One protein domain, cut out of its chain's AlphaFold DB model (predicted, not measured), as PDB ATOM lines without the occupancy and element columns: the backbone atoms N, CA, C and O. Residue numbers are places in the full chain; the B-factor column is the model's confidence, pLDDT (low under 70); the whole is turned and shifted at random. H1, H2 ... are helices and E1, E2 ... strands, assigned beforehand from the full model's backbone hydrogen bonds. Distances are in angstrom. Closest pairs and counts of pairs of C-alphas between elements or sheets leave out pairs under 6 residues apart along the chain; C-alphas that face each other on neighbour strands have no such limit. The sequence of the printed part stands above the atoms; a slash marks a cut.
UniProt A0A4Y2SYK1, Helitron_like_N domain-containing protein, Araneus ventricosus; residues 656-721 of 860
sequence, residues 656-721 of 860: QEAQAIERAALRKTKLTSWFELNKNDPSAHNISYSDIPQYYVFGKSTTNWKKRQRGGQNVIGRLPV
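Overview. This is residues 656 to 721 of the 860 residues of the protein "Helitron_like_N domain-containing protein" of Araneus ventricosus (UniProt A0A4Y2SYK1). A small two-stranded hairpin, E1 and E2, has the helix H2 packed on it, mainly on E2, while the short helix H3 sits between this hairpin and the strand E3. Residues 656 to 665, of which 657 to 665 belong to H1, stick out from this body as a free arm. The printed part has 66 residues with three named helices and three named strands, in the order H1 H2 H3 E1 E2 E3; the sheet has the order E1 - E2, antiparallel, and the class is mixed, helices and strands. The whole is only just loose, close to compact, with a radius of gyration of the C-alphas of 13.4 A, and it is elongated, spanning 41 by 26 by 23 A.

Along the chain. Find C-alpha 696 at (42.074, -40.126, -22.815); from there E1 runs through residues 696 to 699, 9.5 A. E2, residues 704 to 707, covers 10.2 A. Look next at H2, residues 670 to 680, 15.2 A long, and at H3, residues 692 to 695. H1, residues 657 to 666, begins at C-alpha 657 at (47.767, -71.824, -23.130) and is 14.4 A long. E3, residues 715 to 718, ends at C-alpha 718 at (31.605, -47.638, -17.484).

Arrangement. Start at the hairpin of E1 and E2, whose N-to-C directions differ by 143 degrees. There N 697 and O 706 are 2.8 A apart and N 699 and O 704 are 2.8 A apart, both within hydrogen-bond range. H2 and E2 have 8 pairs of C-alphas within 8 A, the closest those of Ser 673 and Asn 704, 5.4 A apart. H2 and E1 have 1 such pair, Lys 670 and Phe 698, at 7.2 A. H3 and E3 have 7 such pairs, the closest those of Gln 694 and Val 715, at 5.2 A. E3 pairs with no named strand, and E1 and E3 are apart. H2 and H3 are only just apart, their closest C-alphas 8.1 A from each other. In H1 and H2 every O i to N i+4 pair is within hydrogen-bond range; H3 is too short for such a pair.

Size, cuts and confidence. The two C-alphas farthest apart are those of Ala 658 and Gln 713, 41.2 A. Without the free residues 656 to 665, the body of 56 residues spans 31 by 27 by 22 A. The printed part has no cut. The link from H2 to H3, with 11 residues, is long. The mean pLDDT of the printed part is 86.7; look for values under 70 at residues 656 to 661 and 664 to 665.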
ATOM      1  N   GLN A 656      47.482 -73.616 -26.938       65.62
ATOM      2  CA  GLN A 656      48.292 -72.385 -26.913       65.62
ATOM      3  C   GLN A 656      48.236 -71.655 -25.561       65.62
ATOM      4  O   GLN A 656      48.441 -70.438 -25.496       65.62
ATOM      5  N   GLU A 657      47.949 -72.368 -24.477       65.50
ATOM      6  CA  GLU A 657      47.767 -71.824 -23.130       65.50
ATOM      7  C   GLU A 657      49.015 -71.060 -22.672       65.50
ATOM      8  O   GLU A 657      48.924 -69.891 -22.300       65.50
ATOM      9  N   ALA A 658      50.193 -71.679 -22.788       63.66
ATOM     10  CA  ALA A 658      51.464 -71.078 -22.385       63.66
ATOM     11  C   ALA A 658      51.750 -69.771 -23.144       63.66
ATOM     12  O   ALA A 658      52.007 -68.732 -22.537       63.66
ATOM     13  N   GLN A 659      51.586 -69.778 -24.470       68.31
ATOM     14  CA  GLN A 659      51.768 -68.578 -25.293       68.31
ATOM     15  C   GLN A 659      50.739 -67.492 -24.962       68.31
ATOM     16  O   GLN A 659      51.017 -66.299 -25.068       68.31
ATOM     17  N   ALA A 660      49.515 -67.873 -24.605       62.41
ATOM     18  CA  ALA A 660      48.495 -66.918 -24.209       62.41
ATOM     19  C   ALA A 660      48.790 -66.278 -22.852       62.41
ATOM     20  O   ALA A 660      48.547 -65.080 -22.705       62.41
ATOM     21  N   ILE A 661      49.352 -67.038 -21.908       64.94
ATOM     22  CA  ILE A 661      49.851 -66.526 -20.628       64.94
ATOM     23  C   ILE A 661      50.999 -65.539 -20.873       64.94
ATOM     24  O   ILE A 661      50.935 -64.414 -20.381       64.94
ATOM     25  N   GLU A 662      51.983 -65.885 -21.708       70.31
ATOM     26  CA  GLU A 662      53.082 -64.979 -22.084       70.31
ATOM     27  C   GLU A 662      52.564 -63.691 -22.741       70.31
ATOM     28  O   GLU A 662      52.925 -62.577 -22.353       70.31
ATOM     29  N   ARG A 663      51.638 -63.814 -23.702       70.56
ATOM     30  CA  ARG A 663      50.993 -62.655 -24.338       70.56
ATOM     31  C   ARG A 663      50.209 -61.815 -23.334       70.56
ATOM     32  O   ARG A 663      50.198 -60.593 -23.463       70.56
ATOM     33  N   ALA A 664      49.523 -62.432 -22.376       67.94
ATOM     34  CA  ALA A 664      48.762 -61.725 -21.352       67.94
ATOM     35  C   ALA A 664      49.663 -61.010 -20.344       67.94
ATOM     36  O   ALA A 664      49.317 -59.911 -19.921       67.94
ATOM     37  N   ALA A 665      50.820 -61.584 -20.010       69.06
ATOM     38  CA  ALA A 665      51.823 -60.944 -19.163       69.06
ATOM     39  C   ALA A 665      52.384 -59.664 -19.810       69.06
ATOM     40  O   ALA A 665      52.618 -58.672 -19.125       69.06
ATOM     41  N   LEU A 666      52.529 -59.651 -21.140       72.94
ATOM     42  CA  LEU A 666      52.997 -58.484 -21.900       72.94
ATOM     43  C   LEU A 666      51.887 -57.463 -22.207       72.94
ATOM     44  O   LEU A 666      52.165 -56.298 -22.505       72.94
ATOM     45  N   ARG A 667      50.617 -57.884 -22.187       75.75
ATOM     46  CA  ARG A 667      49.488 -57.069 -22.645       75.75
ATOM     47  C   ARG A 667      48.820 -56.326 -21.493       75.75
ATOM     48  O   ARG A 667      48.093 -56.903 -20.692       75.75
ATOM     49  N   LYS A 668      48.927 -55.000 -21.514       85.19
ATOM     50  CA  LYS A 668      48.292 -54.146 -20.505       85.19
ATOM     51  C   LYS A 668      46.778 -54.069 -20.701       85.19
ATOM     52  O   LYS A 668      46.251 -53.930 -21.812       85.19
ATOM     53  N   THR A 669      46.056 -54.147 -19.590       88.19
ATOM     54  CA  THR A 669      44.611 -53.907 -19.515       88.19
ATOM     55  C   THR A 669      44.333 -52.411 -19.393       88.19
ATOM     56  O   THR A 669      45.221 -51.622 -19.082       88.19
ATOM     57  N   LYS A 670      43.079 -51.988 -19.592       93.31
ATOM     58  CA  LYS A 670      42.684 -50.582 -19.369       93.31
ATOM     59  C   LYS A 670      42.992 -50.098 -17.947       93.31
ATOM     60  O   LYS A 670      43.317 -48.925 -17.792       93.31
ATOM     61  N   LEU A 671      42.905 -50.998 -16.964       94.06
ATOM     62  CA  LEU A 671      43.167 -50.720 -15.553       94.06
ATOM     63  C   LEU A 671      44.666 -50.553 -15.292       94.06
ATOM     64  O   LEU A 671      45.101 -49.507 -14.832       94.06
ATOM     65  N   THR A 672      45.475 -51.534 -15.686       92.44
ATOM     66  CA  THR A 672      46.939 -51.470 -15.509       92.44
ATOM     67  C   THR A 672      47.578 -50.349 -16.327       92.44
ATOM     68  O   THR A 672      48.520 -49.706 -15.883       92.44
ATOM     69  N   SER A 673      47.009 -50.014 -17.484       94.50
ATOM     70  CA  SER A 673      47.451 -48.848 -18.257       94.50
ATOM     71  C   SER A 673      47.065 -47.521 -17.609       94.50
ATOM     72  O   SER A 673      47.700 -46.509 -17.884       94.50
ATOM     73  N   TRP A 674      45.993 -47.485 -16.811       96.06
ATOM     74  CA  TRP A 674      45.614 -46.287 -16.058       96.06
ATOM     75  C   TRP A 674      46.602 -46.020 -14.921       96.06
ATOM     76  O   TRP A 674      47.003 -44.878 -14.733       96.06
ATOM     77  N   PHE A 675      47.084 -47.073 -14.260       95.62
ATOM     78  CA  PHE A 675      48.178 -46.977 -13.293       95.62
ATOM     79  C   PHE A 675      49.438 -46.356 -13.905       95.62
ATOM     80  O   PHE A 675      49.997 -45.402 -13.368       95.62
ATOM     81  N   GLU A 676      49.847 -46.832 -15.082       94.25
ATOM     82  CA  GLU A 676      50.986 -46.246 -15.797       94.25
ATOM     83  C   GLU A 676      50.730 -44.821 -16.275       94.25
ATOM     84  O   GLU A 676      51.645 -44.000 -16.267       94.25
ATOM     85  N   LEU A 677      49.503 -44.517 -16.703       95.62
ATOM     86  CA  LEU A 677      49.127 -43.156 -17.065       95.62
ATOM     87  C   LEU A 677      49.321 -42.226 -15.867       95.62
ATOM     88  O   LEU A 677      49.988 -41.211 -16.014       95.62
ATOM     89  N   ASN A 678      48.809 -42.594 -14.692       95.31
ATOM     90  CA  ASN A 678      48.991 -41.799 -13.482       95.31
ATOM     91  C   ASN A 678      50.474 -41.684 -13.112       95.31
ATOM     92  O   ASN A 678      50.921 -40.617 -12.718       95.31
ATOM     93  N   LYS A 679      51.288 -42.727 -13.299       93.75
ATOM     94  CA  LYS A 679      52.727 -42.630 -13.019       93.75
ATOM     95  C   LYS A 679      53.438 -41.591 -13.899       93.75
ATOM     96  O   LYS A 679      54.364 -40.933 -13.438       93.75
ATOM     97  N   ASN A 680      53.018 -41.471 -15.158       92.75
ATOM     98  CA  ASN A 680      53.740 -40.706 -16.176       92.75
ATOM     99  C   ASN A 680      53.126 -39.331 -16.486       92.75
ATOM    100  O   ASN A 680      53.815 -38.471 -17.027       92.75
ATOM    101  N   ASP A 681      51.844 -39.123 -16.189       91.62
ATOM    102  CA  ASP A 681      51.109 -37.892 -16.478       91.62
ATOM    103  C   ASP A 681      50.384 -37.397 -15.215       91.62
ATOM    104  O   ASP A 681      49.279 -37.860 -14.906       91.62
ATOM    105  N   PRO A 682      50.963 -36.420 -14.490       90.06
ATOM    106  CA  PRO A 682      50.344 -35.836 -13.303       90.06
ATOM    107  C   PRO A 682      48.949 -35.248 -13.560       90.06
ATOM    108  O   PRO A 682      48.127 -35.182 -12.649       90.06
ATOM    109  N   SER A 683      48.626 -34.859 -14.802       90.00
ATOM    110  CA  SER A 683      47.296 -34.331 -15.125       90.00
ATOM    111  C   SER A 683      46.188 -35.389 -15.044       90.00
ATOM    112  O   SER A 683      45.009 -35.039 -14.979       90.00
ATOM    113  N   ALA A 684      46.539 -36.680 -15.010       91.62
ATOM    114  CA  ALA A 684      45.597 -37.775 -14.809       91.62
ATOM    115  C   ALA A 684      45.248 -38.033 -13.330       91.62
ATOM    116  O   ALA A 684      44.212 -38.643 -13.061       91.62
ATOM    117  N   HIS A 685      46.044 -37.532 -12.371       91.62
ATOM    118  CA  HIS A 685      45.877 -37.828 -10.935       91.62
ATOM    119  C   HIS A 685      44.524 -37.403 -10.365       91.62
ATOM    120  O   HIS A 685      43.969 -38.083  -9.502       91.62
ATOM    121  N   ASN A 686      43.965 -36.317 -10.896       89.62
ATOM    122  CA  ASN A 686      42.694 -35.751 -10.444       89.62
ATOM    123  C   ASN A 686      41.485 -36.279 -11.232       89.62
ATOM    124  O   ASN A 686      40.378 -35.765 -11.089       89.62
ATOM    125  N   ILE A 687      41.677 -37.286 -12.090       92.56
ATOM    126  CA  ILE A 687      40.617 -37.858 -12.920       92.56
ATOM    127  C   ILE A 687      40.294 -39.259 -12.397       92.56
ATOM    128  O   ILE A 687      41.162 -40.131 -12.318       92.56
ATOM    129  N   SER A 688      39.025 -39.484 -12.045       91.12
ATOM    130  CA  SER A 688      38.547 -40.805 -11.624       91.12
ATOM    131  C   SER A 688      38.749 -41.827 -12.745       91.12
ATOM    132  O   SER A 688      38.629 -41.488 -13.926       91.12
ATOM    133  N   TYR A 689      38.994 -43.099 -12.415       94.44
ATOM    134  CA  TYR A 689      39.164 -44.134 -13.440       94.44
ATOM    135  C   TYR A 689      37.958 -44.211 -14.397       94.44
ATOM    136  O   TYR A 689      38.142 -44.362 -15.609       94.44
ATOM    137  N   SER A 690      36.734 -44.025 -13.883       90.31
ATOM    138  CA  SER A 690      35.501 -43.935 -14.682       90.31
ATOM    139  C   SER A 690      35.485 -42.778 -15.682       90.31
ATOM    140  O   SER A 690      34.878 -42.919 -16.743       90.31
ATOM    141  N   ASP A 691      36.174 -41.675 -15.400       91.31
ATOM    142  CA  ASP A 691      36.168 -40.477 -16.244       91.31
ATOM    143  C   ASP A 691      37.364 -40.405 -17.197       91.31
ATOM    144  O   ASP A 691      37.330 -39.652 -18.171       91.31
ATOM    145  N   ILE A 692      38.389 -41.245 -17.017       94.94
ATOM    146  CA  ILE A 692      39.551 -41.316 -17.920       94.94
ATOM    147  C   ILE A 692      39.159 -41.375 -19.402       94.94
ATOM    148  O   ILE A 692      39.750 -40.630 -20.185       94.94
ATOM    149  N   PRO A 693      38.154 -42.159 -19.848       95.25
ATOM    150  CA  PRO A 693      37.770 -42.194 -21.259       95.25
ATOM    151  C   PRO A 693      37.310 -40.853 -21.852       95.25
ATOM    152  O   PRO A 693      37.396 -40.680 -23.074       95.25
ATOM    153  N   GLN A 694      36.832 -39.913 -21.030       94.19
ATOM    154  CA  GLN A 694      36.469 -38.561 -21.463       94.19
ATOM    155  C   GLN A 694      37.711 -37.744 -21.841       94.19
ATOM    156  O   GLN A 694      37.666 -36.996 -22.813       94.19
ATOM    157  N   TYR A 695      38.838 -37.954 -21.161       94.75
ATOM    158  CA  TYR A 695      40.071 -37.180 -21.355       94.75
ATOM    159  C   TYR A 695      41.159 -37.930 -22.127       94.75
ATOM    160  O   TYR A 695      42.044 -37.309 -22.708       94.75
ATOM    161  N   TYR A 696      41.078 -39.259 -22.193       95.44
ATOM    162  CA  TYR A 696      42.074 -40.126 -22.815       95.44
ATOM    163  C   TYR A 696      41.427 -41.178 -23.728       95.44
ATOM    164  O   TYR A 696      40.289 -41.618 -23.547       95.44
ATOM    165  N   VAL A 697      42.173 -41.606 -24.745       94.50
ATOM    166  CA  VAL A 697      41.814 -42.675 -25.684       94.50
ATOM    167  C   VAL A 697      42.731 -43.867 -25.448       94.50
ATOM    168  O   VAL A 697      43.952 -43.736 -25.489       94.50
ATOM    169  N   PHE A 698      42.143 -45.045 -25.247       93.50
ATOM    170  CA  PHE A 698      42.903 -46.285 -25.118       93.50
ATOM    171  C   PHE A 698      43.322 -46.817 -26.495       93.50
ATOM    172  O   PHE A 698      42.476 -47.229 -27.298       93.50
ATOM    173  N   GLY A 699      44.625 -46.841 -26.770       90.69
ATOM    174  CA  GLY A 699      45.186 -47.440 -27.977       90.69
ATOM    175  C   GLY A 699      45.140 -48.963 -27.893       90.69
ATOM    176  O   GLY A 699      45.882 -49.557 -27.127       90.69
ATOM    177  N   LYS A 700      44.289 -49.628 -28.685       82.75
ATOM    178  CA  LYS A 700      44.130 -51.098 -28.613       82.75
ATOM    179  C   LYS A 700      45.383 -51.887 -29.017       82.75
ATOM    180  O   LYS A 700      45.533 -53.012 -28.550       82.75
ATOM    181  N   SER A 701      46.216 -51.331 -29.901       82.88
ATOM    182  CA  SER A 701      47.473 -51.933 -30.364       82.88
ATOM    183  C   SER A 701      48.633 -51.650 -29.413       82.88
ATOM    184  O   SER A 701      49.385 -52.557 -29.099       82.88
ATOM    185  N   THR A 702      48.746 -50.411 -28.930       85.75
ATOM    186  CA  THR A 702      49.801 -49.993 -27.992       85.75
ATOM    187  C   THR A 702      49.478 -50.320 -26.538       85.75
ATOM    188  O   THR A 702      50.321 -50.122 -25.677       85.75
ATOM    189  N   THR A 703      48.230 -50.711 -26.261       88.75
ATOM    190  CA  THR A 703      47.660 -50.953 -24.929       88.75
ATOM    191  C   THR A 703      47.939 -49.848 -23.915       88.75
ATOM    192  O   THR A 703      48.164 -50.150 -22.762       88.75
ATOM    193  N   ASN A 704      47.898 -48.577 -24.331       92.12
ATOM    194  CA  ASN A 704      48.184 -47.424 -23.466       92.12
ATOM    195  C   ASN A 704      47.108 -46.343 -23.634       92.12
ATOM    196  O   ASN A 704      46.480 -46.240 -24.696       92.12
ATOM    197  N   TRP A 705      46.928 -45.501 -22.616       94.62
ATOM    198  CA  TRP A 705      46.100 -44.298 -22.698       94.62
ATOM    199  C   TRP A 705      46.880 -43.137 -23.322       94.62
ATOM    200  O   TRP A 705      48.041 -42.913 -22.997       94.62
ATOM    201  N   LYS A 706      46.243 -42.399 -24.233       93.94
ATOM    202  CA  LYS A 706      46.791 -41.179 -24.843       93.94
ATOM    203  C   LYS A 706      45.796 -40.039 -24.703       93.94
ATOM    204  O   LYS A 706      44.596 -40.279 -24.831       93.94
ATOM    205  N   LYS A 707      46.275 -38.814 -24.480       94.00
ATOM    206  CA  LYS A 707      45.413 -37.638 -24.310       94.00
ATOM    207  C   LYS A 707      44.480 -37.469 -25.512       94.00
ATOM    208  O   LYS A 707      44.898 -37.541 -26.671       94.00
ATOM    209  N   ARG A 708      43.190 -37.307 -25.231       93.50
ATOM    210  CA  ARG A 708      42.141 -37.168 -26.237       93.50
ATOM    211  C   ARG A 708      42.170 -35.755 -26.805       93.50
ATOM    212  O   ARG A 708      42.154 -34.786 -26.065       93.50
ATOM    213  N   GLN A 709      42.129 -35.666 -28.130       91.81
ATOM    214  CA  GLN A 709      42.166 -34.385 -28.840       91.81
ATOM    215  C   GLN A 709      40.772 -33.785 -29.082       91.81
ATOM    216  O   GLN A 709      40.627 -32.575 -29.166       91.81
ATOM    217  N   ARG A 710      39.728 -34.618 -29.220       89.50
ATOM    218  CA  ARG A 710      38.361 -34.160 -29.523       89.50
ATOM    219  C   ARG A 710      37.276 -35.125 -29.052       89.50
ATOM    220  O   ARG A 710      37.518 -36.333 -28.942       89.50
ATOM    221  N   GLY A 711      36.073 -34.589 -28.846       85.44
ATOM    222  CA  GLY A 711      34.845 -35.357 -28.612       85.44
ATOM    223  C   GLY A 711      34.768 -36.046 -27.249       85.44
ATOM    224  O   GLY A 711      34.059 -37.039 -27.128       85.44
ATOM    225  N   GLY A 712      35.522 -35.576 -26.251       86.56
ATOM    226  CA  GLY A 712      35.524 -36.153 -24.902       86.56
ATOM    227  C   GLY A 712      34.170 -36.062 -24.207       86.56
ATOM    228  O   GLY A 712      33.748 -37.018 -23.563       86.56
ATOM    229  N   GLN A 713      33.452 -34.963 -24.429       86.12
ATOM    230  CA  GLN A 713      32.109 -34.726 -23.906       86.12
ATOM    231  C   GLN A 713      31.102 -35.814 -24.322       86.12
ATOM    232  O   GLN A 713      30.213 -36.152 -23.550       86.12
ATOM    233  N   ASN A 714      31.322 -36.458 -25.478       89.69
ATOM    234  CA  ASN A 714      30.457 -37.513 -26.012       89.69
ATOM    235  C   ASN A 714      30.893 -38.931 -25.587       89.69
ATOM    236  O   ASN A 714      30.483 -39.925 -26.197       89.69
ATOM    237  N   VAL A 715      31.763 -39.049 -24.576       93.56
ATOM    238  CA  VAL A 715      32.311 -40.324 -24.099       93.56
ATOM    239  C   VAL A 715      32.013 -40.525 -22.617       93.56
ATOM    240  O   VAL A 715      32.097 -39.606 -21.802       93.56
ATOM    241  N   ILE A 716      31.661 -41.761 -22.269       90.69
ATOM    242  CA  ILE A 716      31.352 -42.180 -20.900       90.69
ATOM    243  C   ILE A 716      32.174 -43.421 -20.586       90.69
ATOM    244  O   ILE A 716      32.141 -44.380 -21.358       90.69
ATOM    245  N   GLY A 717      32.912 -43.433 -19.479       91.00
ATOM    246  CA  GLY A 717      33.500 -44.666 -18.970       91.00
ATOM    247  C   GLY A 717      32.500 -45.435 -18.118       91.00
ATOM    248  O   GLY A 717      31.742 -44.857 -17.345       91.00
ATOM    249  N   ARG A 718      32.478 -46.759 -18.267       88.88
ATOM    250  CA  ARG A 718      31.605 -47.638 -17.484       88.88
ATOM    251  C   ARG A 718      32.405 -48.790 -16.910       88.88
ATOM    252  O   ARG A 718      32.948 -49.588 -17.675       88.88
ATOM    253  N   LEU A 719      32.450 -48.903 -15.586       85.06
ATOM    254  CA  LEU A 719      32.943 -50.113 -14.931       85.06
ATOM    255  C   LEU A 719      31.890 -51.230 -15.081       85.06
ATOM    256  O   LEU A 719      30.689 -50.943 -15.061       85.06
ATOM    257  N   PRO A 720      32.302 -52.495 -15.271       79.19
ATOM    258  CA  PRO A 720      31.377 -53.619 -15.262       79.19
ATOM    259  C   PRO A 720      30.657 -53.703 -13.912       79.19
ATOM    260  O   PRO A 720      31.186 -53.282 -12.882       79.19
ATOM    261  N   VAL A 721      29.440 -54.244 -13.931       72.81
ATOM    262  CA  VAL A 721      28.780 -54.700 -12.703       72.81
ATOM    263  C   VAL A 721      29.535 -55.943 -12.237       72.81
ATOM    264  O   VAL A 721      29.801 -56.827 -13.052       72.81
TER     265      VAL A 721